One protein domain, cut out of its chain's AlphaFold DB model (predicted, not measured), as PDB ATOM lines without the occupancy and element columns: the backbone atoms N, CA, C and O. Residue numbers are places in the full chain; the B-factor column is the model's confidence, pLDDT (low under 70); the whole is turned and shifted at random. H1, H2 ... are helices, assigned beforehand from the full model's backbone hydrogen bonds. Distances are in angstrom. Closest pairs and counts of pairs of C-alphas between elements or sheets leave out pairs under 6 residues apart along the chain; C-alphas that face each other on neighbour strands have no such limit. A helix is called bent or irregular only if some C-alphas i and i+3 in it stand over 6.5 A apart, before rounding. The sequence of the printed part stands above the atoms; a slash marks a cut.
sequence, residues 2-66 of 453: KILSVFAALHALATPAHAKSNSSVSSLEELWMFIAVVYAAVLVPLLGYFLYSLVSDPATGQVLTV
ATOM      1  N   LYS A   2      26.222  32.255 -47.364       61.69
ATOM      2  CA  LYS A   2      26.738  33.643 -47.242       61.69
ATOM      3  C   LYS A   2      26.345  34.392 -45.948       61.69
ATOM      4  O   LYS A   2      27.124  35.201 -45.467       61.69
ATOM      5  N   ILE A   3      25.199  34.076 -45.336       54.41
ATOM      6  CA  ILE A   3      24.721  34.745 -44.103       54.41
ATOM      7  C   ILE A   3      25.592  34.403 -42.877       54.41
ATOM      8  O   ILE A   3      25.851  35.265 -42.043       54.41
ATOM      9  N   LEU A   4      26.123  33.177 -42.798       65.69
ATOM     10  CA  LEU A   4      26.994  32.750 -41.693       65.69
ATOM     11  C   LEU A   4      28.362  33.454 -41.717       65.69
ATOM     12  O   LEU A   4      28.929  33.725 -40.663       65.69
ATOM     13  N   SER A   5      28.857  33.823 -42.903       66.94
ATOM     14  CA  SER A   5      30.099  34.597 -43.058       66.94
ATOM     15  C   SER A   5      29.973  36.021 -42.511       66.94
ATOM     16  O   SER A   5      30.940  36.548 -41.970       66.94
ATOM     17  N   VAL A   6      28.796  36.639 -42.638       69.56
ATOM     18  CA  VAL A   6      28.544  37.999 -42.138       69.56
ATOM     19  C   VAL A   6      28.429  37.995 -40.613       69.56
ATOM     20  O   VAL A   6      28.992  38.865 -39.954       69.56
ATOM     21  N   PHE A   7      27.795  36.966 -40.041       64.38
ATOM     22  CA  PHE A   7      27.730  36.786 -38.588       64.38
ATOM     23  C   PHE A   7      29.106  36.542 -37.958       64.38
ATOM     24  O   PHE A   7      29.396  37.114 -36.913       64.38
ATOM     25  N   ALA A   8      29.977  35.760 -38.605       69.06
ATOM     26  CA  ALA A   8      31.341  35.545 -38.121       69.06
ATOM     27  C   ALA A   8      32.184  36.837 -38.134       69.06
ATOM     28  O   ALA A   8      32.918  37.098 -37.182       69.06
ATOM     29  N   ALA A   9      32.037  37.680 -39.163       69.69
ATOM     30  CA  ALA A   9      32.743  38.961 -39.253       69.69
ATOM     31  C   ALA A   9      32.240  39.991 -38.222       69.69
ATOM     32  O   ALA A   9      33.043  40.674 -37.589       69.69
ATOM     33  N   LEU A  10      30.923  40.066 -37.996       60.50
ATOM     34  CA  LEU A  10      30.332  40.930 -36.966       60.50
ATOM     35  C   LEU A  10      30.711  40.487 -35.549       60.50
ATOM     36  O   LEU A  10      30.977  41.326 -34.693       60.50
ATOM     37  N   HIS A  11      30.796  39.177 -35.307       68.88
ATOM     38  CA  HIS A  11      31.213  38.646 -34.013       68.88
ATOM     39  C   HIS A  11      32.701  38.909 -33.723       68.88
ATOM     40  O   HIS A  11      33.067  39.110 -32.568       68.88
ATOM     41  N   ALA A  12      33.554  38.955 -34.751       67.31
ATOM     42  CA  ALA A  12      34.968  39.307 -34.608       67.31
ATOM     43  C   ALA A  12      35.192  40.807 -34.322       67.31
ATOM     44  O   ALA A  12      36.162  41.167 -33.663       67.31
ATOM     45  N   LEU A  13      34.288  41.683 -34.775       61.66
ATOM     46  CA  LEU A  13      34.325  43.123 -34.476       61.66
ATOM     47  C   LEU A  13      33.777  43.462 -33.079       61.66
ATOM     48  O   LEU A  13      34.098  44.515 -32.534       61.66
ATOM     49  N   ALA A  14      32.968  42.577 -32.495       58.44
ATOM     50  CA  ALA A  14      32.326  42.784 -31.201       58.44
ATOM     51  C   ALA A  14      33.139  42.267 -30.001       58.44
ATOM     52  O   ALA A  14      32.664  42.368 -28.873       58.44
ATOM     53  N   THR A  15      34.340  41.708 -30.198       57.38
ATOM     54  CA  THR A  15      35.212  41.302 -29.086       57.38
ATOM     55  C   THR A  15      36.124  42.460 -28.672       57.38
ATOM     56  O   THR A  15      37.100  42.730 -29.376       57.38
ATOM     57  N   PRO A  16      35.857  43.148 -27.547       52.81
ATOM     58  CA  PRO A  16      36.754  44.177 -27.045       52.81
ATOM     59  C   PRO A  16      38.048  43.521 -26.554       52.81
ATOM     60  O   PRO A  16      38.055  42.746 -25.597       52.81
ATOM     61  N   ALA A  17      39.159  43.828 -27.222       50.31
ATOM     62  CA  ALA A  17      40.481  43.511 -26.708       50.31
ATOM     63  C   ALA A  17      40.702  44.291 -25.402       50.31
ATOM     64  O   ALA A  17      40.521  45.506 -25.358       50.31
ATOM     65  N   HIS A  18      41.060  43.561 -24.344       55.31
ATOM     66  CA  HIS A  18      41.354  44.046 -22.997       55.31
ATOM     67  C   HIS A  18      42.062  45.415 -22.967       55.31
ATOM     68  O   HIS A  18      43.270  45.502 -23.193       55.31
ATOM     69  N   ALA A  19      41.334  46.464 -22.583       49.09
ATOM     70  CA  ALA A  19      41.897  47.756 -22.206       49.09
ATOM     71  C   ALA A  19      41.490  48.084 -20.763       49.09
ATOM     72  O   ALA A  19      40.326  47.978 -20.379       49.09
ATOM     73  N   LYS A  20      42.501  48.391 -19.942       51.81
ATOM     74  CA  LYS A  20      42.406  48.629 -18.498       51.81
ATOM     75  C   LYS A  20      41.495  49.815 -18.168       51.81
ATOM     76  O   LYS A  20      41.531  50.847 -18.828       51.81
ATOM     77  N   SER A  21      40.735  49.621 -17.094       64.19
ATOM     78  CA  SER A  21      39.802  50.546 -16.458       64.19
ATOM     79  C   SER A  21      40.409  51.916 -16.149       64.19
ATOM     80  O   SER A  21      41.516  51.976 -15.614       64.19
ATOM     81  N   ASN A  22      39.649  52.988 -16.411       53.88
ATOM     82  CA  ASN A  22      39.254  54.020 -15.434       53.88
ATOM     83  C   ASN A  22      38.647  55.252 -16.143       53.88
ATOM     84  O   ASN A  22      39.354  56.214 -16.417       53.88
ATOM     85  N   SER A  23      37.331  55.256 -16.378       53.72
ATOM     86  CA  SER A  23      36.523  56.484 -16.513       53.72
ATOM     87  C   SER A  23      35.035  56.126 -16.466       53.72
ATOM     88  O   SER A  23      34.537  55.382 -17.304       53.72
ATOM     89  N   SER A  24      34.329  56.616 -15.450       60.84
ATOM     90  CA  SER A  24      32.980  56.189 -15.057       60.84
ATOM     91  C   SER A  24      31.837  57.004 -15.676       60.84
ATOM     92  O   SER A  24      30.759  57.060 -15.092       60.84
ATOM     93  N   VAL A  25      32.032  57.643 -16.833       54.22
ATOM     94  CA  VAL A  25      30.962  58.389 -17.521       54.22
ATOM     95  C   VAL A  25      31.154  58.315 -19.042       54.22
ATOM     96  O   VAL A  25      31.573  59.276 -19.671       54.22
ATOM     97  N   SER A  26      30.877  57.152 -19.633       58.38
ATOM     98  CA  SER A  26      30.764  57.001 -21.101       58.38
ATOM     99  C   SER A  26      29.915  55.799 -21.550       58.38
ATOM    100  O   SER A  26      29.635  55.647 -22.734       58.38
ATOM    101  N   SER A  27      29.404  54.968 -20.629       71.50
ATOM    102  CA  SER A  27      28.750  53.704 -21.006       71.50
ATOM    103  C   SER A  27      27.366  53.863 -21.642       71.50
ATOM    104  O   SER A  27      26.917  52.964 -22.347       71.50
ATOM    105  N   LEU A  28      26.652  54.965 -21.379       80.06
ATOM    106  CA  LEU A  28      25.308  55.150 -21.930       80.06
ATOM    107  C   LEU A  28      25.366  55.616 -23.388       80.06
ATOM    108  O   LEU A  28      24.640  55.087 -24.223       80.06
ATOM    109  N   GLU A  29      26.237  56.575 -23.706       83.56
ATOM    110  CA  GLU A  29      26.402  57.069 -25.079       83.56
ATOM    111  C   GLU A  29      26.975  55.985 -25.996       83.56
ATOM    112  O   GLU A  29      26.472  55.789 -27.101       83.56
ATOM    113  N   GLU A  30      27.940  55.198 -25.510       82.62
ATOM    114  CA  GLU A  30      28.467  54.040 -26.241       82.62
ATOM    115  C   GLU A  30      27.390  52.973 -26.491       82.62
ATOM    116  O   GLU A  30      27.313  52.413 -27.588       82.62
ATOM    117  N   LEU A  31      26.496  52.735 -25.524       84.12
ATOM    118  CA  LEU A  31      25.370  51.815 -25.695       84.12
ATOM    119  C   LEU A  31      24.365  52.328 -26.738       84.12
ATOM    120  O   LEU A  31      23.913  51.554 -27.582       84.12
ATOM    121  N   TRP A  32      24.026  53.619 -26.716       89.44
ATOM    122  CA  TRP A  32      23.122  54.212 -27.707       89.44
ATOM    123  C   TRP A  32      23.714  54.183 -29.114       89.44
ATOM    124  O   TRP A  32      23.002  53.845 -30.062       89.44
ATOM    125  N   MET A  33      25.014  54.453 -29.252       88.69
ATOM    126  CA  MET A  33      25.718  54.330 -30.528       88.69
ATOM    127  C   MET A  33      25.730  52.883 -31.025       88.69
ATOM    128  O   MET A  33      25.450  52.639 -32.199       88.69
ATOM    129  N   PHE A  34      25.954  51.907 -30.143       87.00
ATOM    130  CA  PHE A  34      25.874  50.492 -30.503       87.00
ATOM    131  C   PHE A  34      24.465  50.090 -30.967       87.00
ATOM    132  O   PHE A  34      24.315  49.462 -32.016       87.00
ATOM    133  N   ILE A  35      23.417  50.505 -30.246       88.06
ATOM    134  CA  ILE A  35      22.020  50.242 -30.628       88.06
ATOM    135  C   ILE A  35      21.692  50.891 -31.977       88.06
ATOM    136  O   ILE A  35      21.078  50.243 -32.827       88.06
ATOM    137  N   ALA A  36      22.124  52.135 -32.206       90.06
ATOM    138  CA  ALA A  36      21.907  52.838 -33.468       90.06
ATOM    139  C   ALA A  36      22.584  52.117 -34.645       90.06
ATOM    140  O   ALA A  36      21.965  51.936 -35.696       90.06
ATOM    141  N   VAL A  37      23.817  51.637 -34.456       92.31
ATOM    142  CA  VAL A  37      24.552  50.874 -35.474       92.31
ATOM    143  C   VAL A  37      23.869  49.537 -35.765       92.31
ATOM    144  O   VAL A  37      23.665  49.204 -36.930       92.31
ATOM    145  N   VAL A  38      23.446  48.789 -34.741       89.25
ATOM    146  CA  VAL A  38      22.725  47.516 -34.929       89.25
ATOM    147  C   VAL A  38      21.383  47.741 -35.632       89.25
ATOM    148  O   VAL A  38      21.031  46.999 -36.552       89.25
ATOM    149  N   TYR A  39      20.646  48.787 -35.255       92.69
ATOM    150  CA  TYR A  39      19.384  49.147 -35.895       92.69
ATOM    151  C   TYR A  39      19.582  49.466 -37.384       92.69
ATOM    152  O   TYR A  39      18.886  48.908 -38.234       92.69
ATOM    153  N   ALA A  40      20.565  50.308 -37.711       92.31
ATOM    154  CA  ALA A  40      20.850  50.715 -39.085       92.31
ATOM    155  C   ALA A  40      21.397  49.566 -39.946       92.31
ATOM    156  O   ALA A  40      20.992  49.418 -41.096       92.31
ATOM    157  N   ALA A  41      22.290  48.734 -39.402       90.06
ATOM    158  CA  ALA A  41      22.958  47.681 -40.164       90.06
ATOM    159  C   ALA A  41      22.114  46.407 -40.323       90.06
ATOM    160  O   ALA A  41      22.282  45.686 -41.304       90.06
ATOM    161  N   VAL A  42      21.220  46.109 -39.373       91.94
ATOM    162  CA  VAL A  42      20.479  44.838 -39.352       91.94
ATOM    163  C   VAL A  42      18.984  45.051 -39.538       91.94
ATOM    164  O   VAL A  42      18.378  44.410 -40.397       91.94
ATOM    165  N   LEU A  43      18.372  45.953 -38.768       90.25
ATOM    166  CA  LEU A  43      16.917  46.089 -38.780       90.25
ATOM    167  C   LEU A  43      16.419  46.754 -40.066       90.25
ATOM    168  O   LEU A  43      15.469  46.260 -40.669       90.25
ATOM    169  N   VAL A  44      17.071  47.833 -40.510       93.38
ATOM    170  CA  VAL A  44      16.658  48.566 -41.719       93.38
ATOM    171  C   VAL A  44      16.714  47.678 -42.975       93.38
ATOM    172  O   VAL A  44      15.705  47.620 -43.682       93.38
ATOM    173  N   PRO A  45      17.789  46.906 -43.248       93.06
ATOM    174  CA  PRO A  45      17.816  46.004 -44.399       93.06
ATOM    175  C   PRO A  45      16.821  44.847 -44.295       93.06
ATOM    176  O   PRO A  45      16.230  44.472 -45.304       93.06
ATOM    177  N   LEU A  46      16.591  44.291 -43.098       91.31
ATOM    178  CA  LEU A  46      15.594  43.232 -42.907       91.31
ATOM    179  C   LEU A  46      14.172  43.741 -43.144       91.31
ATOM    180  O   LEU A  46      13.390  43.075 -43.822       91.31
ATOM    181  N   LEU A  47      13.847  44.929 -42.630       92.88
ATOM    182  CA  LEU A  47      12.556  45.566 -42.866       92.88
ATOM    183  C   LEU A  47      12.386  45.905 -44.353       92.88
ATOM    184  O   LEU A  47      11.332  45.636 -44.926       92.88
ATOM    185  N   GLY A  48      13.437  46.425 -44.994       94.38
ATOM    186  CA  GLY A  48      13.465  46.702 -46.429       94.38
ATOM    187  C   GLY A  48      13.258  45.444 -47.272       94.38
ATOM    188  O   GLY A  48      12.418  45.445 -48.166       94.38
ATOM    189  N   TYR A  49      13.945  44.344 -46.952       92.62
ATOM    190  CA  TYR A  49      13.775  43.057 -47.632       92.62
ATOM    191  C   TYR A  49      12.374  42.472 -47.423       92.62
ATOM    192  O   TYR A  49      11.782  41.936 -48.359       92.62
ATOM    193  N   PHE A  50      11.822  42.594 -46.215       89.88
ATOM    194  CA  PHE A  50      10.463  42.151 -45.914       89.88
ATOM    195  C   PHE A  50       9.424  42.952 -46.710       89.88
ATOM    196  O   PHE A  50       8.565  42.360 -47.357       89.88
ATOM    197  N   LEU A  51       9.542  44.283 -46.737       89.19
ATOM    198  CA  LEU A  51       8.673  45.150 -47.537       89.19
ATOM    199  C   LEU A  51       8.831  44.883 -49.038       89.19
ATOM    200  O   LEU A  51       7.833  44.772 -49.742       89.19
ATOM    201  N   TYR A  52      10.060  44.705 -49.522       91.62
ATOM    202  CA  TYR A  52      10.323  44.347 -50.913       91.62
ATOM    203  C   TYR A  52       9.703  42.994 -51.281       91.62
ATOM    204  O   TYR A  52       9.083  42.877 -52.335       91.62
ATOM    205  N   SER A  53       9.804  41.993 -50.403       83.12
ATOM    206  CA  SER A  53       9.194  40.673 -50.604       83.12
ATOM    207  C   SER A  53       7.665  40.750 -50.619       83.12
ATOM    208  O   SER A  53       7.035  40.105 -51.450       83.12
ATOM    209  N   LEU A  54       7.066  41.582 -49.758       82.94
ATOM    210  CA  LEU A  54       5.620  41.824 -49.754       82.94
ATOM    211  C   LEU A  54       5.134  42.527 -51.029       82.94
ATOM    212  O   LEU A  54       4.024  42.268 -51.481       82.94
ATOM    213  N   VAL A  55       5.931  43.432 -51.599       85.06
ATOM    214  CA  VAL A  55       5.561  44.160 -52.826       85.06
ATOM    215  C   VAL A  55       5.812  43.320 -54.080       85.06
ATOM    216  O   VAL A  55       5.040  43.399 -55.032       85.06
ATOM    217  N   SER A  56       6.875  42.513 -54.090       83.81
ATOM    218  CA  SER A  56       7.298  41.747 -55.269       83.81
ATOM    219  C   SER A  56       6.547  40.427 -55.440       83.81
ATOM    220  O   SER A  56       6.567  39.859 -56.529       83.81
ATOM    221  N   ASP A  57       5.899  39.920 -54.389       86.69
ATOM    222  CA  ASP A  57       5.091  38.708 -54.478       86.69
ATOM    223  C   ASP A  57       3.686  39.021 -55.036       86.69
ATOM    224  O   ASP A  57       2.870  39.655 -54.351       86.69
ATOM    225  N   PRO A  58       3.344  38.546 -56.249       80.25
ATOM    226  CA  PRO A  58       2.028  38.768 -56.841       80.25
ATOM    227  C   PRO A  58       0.883  38.178 -56.000       80.25
ATOM    228  O   PRO A  58      -0.243  38.677 -56.069       80.25
ATOM    229  N   ALA A  59       1.145  37.168 -55.161       78.62
ATOM    230  CA  ALA A  59       0.142  36.627 -54.245       78.62
ATOM    231  C   ALA A  59      -0.156  37.589 -53.080       78.62
ATOM    232  O   ALA A  59      -1.300  37.695 -52.626       78.62
ATOM    233  N   THR A  60       0.839  38.358 -52.633       79.44
ATOM    234  CA  THR A  60       0.678  39.318 -51.535       79.44
ATOM    235  C   THR A  60      -0.212  40.501 -51.937       79.44
ATOM    236  O   THR A  60      -1.020  40.967 -51.127       79.44
ATOM    237  N   GLY A  61      -0.185  40.917 -53.210       75.88
ATOM    238  CA  GLY A  61      -1.114  41.921 -53.749       75.88
ATOM    239  C   GLY A  61      -2.592  41.519 -53.616       75.88
ATOM    240  O   GLY A  61      -3.445  42.351 -53.286       75.88
ATOM    241  N   GLN A  62      -2.903  40.228 -53.774       73.31
ATOM    242  CA  GLN A  62      -4.260  39.707 -53.566       73.31
ATOM    243  C   GLN A  62      -4.657  39.682 -52.083       73.31
ATOM    244  O   GLN A  62      -5.799  39.969 -51.723       73.31
ATOM    245  N   VAL A  63      -3.713  39.394 -51.184       76.69
ATOM    246  CA  VAL A  63      -3.979  39.406 -49.738       76.69
ATOM    247  C   VAL A  63      -4.226  40.833 -49.238       76.69
ATOM    248  O   VAL A  63      -5.170  41.063 -48.479       76.69
ATOM    249  N   LEU A  64      -3.434  41.807 -49.694       76.62
ATOM    250  CA  LEU A  64      -3.592  43.214 -49.315       76.62
ATOM    251  C   LEU A  64      -4.920  43.803 -49.796       76.62
ATOM    252  O   LEU A  64      -5.584  44.492 -49.022       76.62
ATOM    253  N   THR A  65      -5.366  43.472 -51.010       76.50
ATOM    254  CA  THR A  65      -6.687  43.894 -51.514       76.50
ATOM    255  C   THR A  65      -7.832  43.297 -50.691       76.50
ATOM    256  O   THR A  65      -8.774  44.011 -50.340       76.50
ATOM    257  N   VAL A  66      -7.734  42.030 -50.270       78.50
ATOM    258  CA  VAL A  66      -8.718  41.408 -49.363       78.50
ATOM    259  C   VAL A  66      -8.719  42.072 -47.979       78.50
ATOM    260  O   VAL A  66      -9.789  42.301 -47.402       78.50
TER     261      VAL A  66
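This is residues 2 to 66 of the 453 residues of the protein "NYN domain-containing protein" of Phytophthora fragariae (UniProt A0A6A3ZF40). One long, gently bent helix, H2, makes most of the longest axis, with the short helix H3 turned crosswise at its far end. At the near end of H2 the long loop of residues 14 to 26 folds back to H1, which runs beside part of H2 across an empty gap, and the whole is an open hook or U with unequal arms and no packed core. The printed part has 65 residues, with three named helices in the order H1, H2, H3 and no named strand. The class is all helix, for helices hold 51 of the 51 residues in named elements. The whole is extended, with a radius of gyration of the C-alphas of 19.0 A, and the C-alphas span 60 by 28 by 11 A along their three main axes.

The longest helix is H2, residues 27 to 56, 30 residues. By its hydrogen bonds it was assigned as one helix, but it is bent: C-alphas 41 and 44 are 6.5 A apart, where about 5 A is found in a regular helix. Its first arm, H2a, holds residues 27 to 41 and is 20.9 A long from first to last C-alpha, beginning at C-alpha 27 at (28.750, 53.704, -21.006). Its second arm, H2b, holds residues 44 to 56 and is 17.8 A long, ending at C-alpha 56 at (7.298, 41.747, -55.269). Residues 42 and 43 belong to neither arm. After H2b comes H3, residues 58 to 66, 13.4 A long, which ends at C-alpha 66 at (-8.718, 41.408, -49.363). Before H2a, at the beginning of the printed part, is H1, residues 2 to 13, 17.6 A long, from C-alpha 2 at (26.738, 33.643, -47.242) to C-alpha 13 at (34.325, 43.123, -34.476). Residues 14 to 26 between H1 and H2a hold no named element.

The lines of H2a and H2b stand at a shallow tilt of 24 degrees. H2b and H3 only just touch, with 3 pairs of C-alphas within 8 A, and they touch only at the corner by their link. The closest C-alphas of the two are those of Leu 54 and Thr 60, 5.8 A apart, and H2b touches H3 with residues 54 to 55 alone. Their lines are about perpendicular, at 86 degrees, and their centres are 15.3 A apart. H2a touches no helix, and it is apart from H3. H1 touches no helix either: it is apart from H2a, from H2b and from H3. Residues 2 to 53 stand free, with H1 and H2a among them, and so do residues 56 to 62. In H2a and H2b every O i to N i+4 pair is within hydrogen-bond range; in H1 it is 7 of 8 pairs, and in H3 4 of 5.

The two C-alphas farthest apart are those of Lys 20, in the loop between H1 and H2a, and Val 66, the last residue of H3, at 60.2 A. The C-alphas of the first and last printed residues, Lys 2 and Val 66, are 36.4 A apart. The printed part has no cut. The link from H1 to H2a is long, with 13 residues, whose C-alphas lie 13 to 30 A from the mean of the C-alphas. The link from H2b to H3 is tight, with 1 residue, Asp 57. The mean pLDDT of the printed part is 75.8, and the model's confidence is low, under 70, at 25 residues, namely residues 2 to 26. The mean pLDDT is 65 in H1, 87 in H2a, 89 in H2b and 77 in H3.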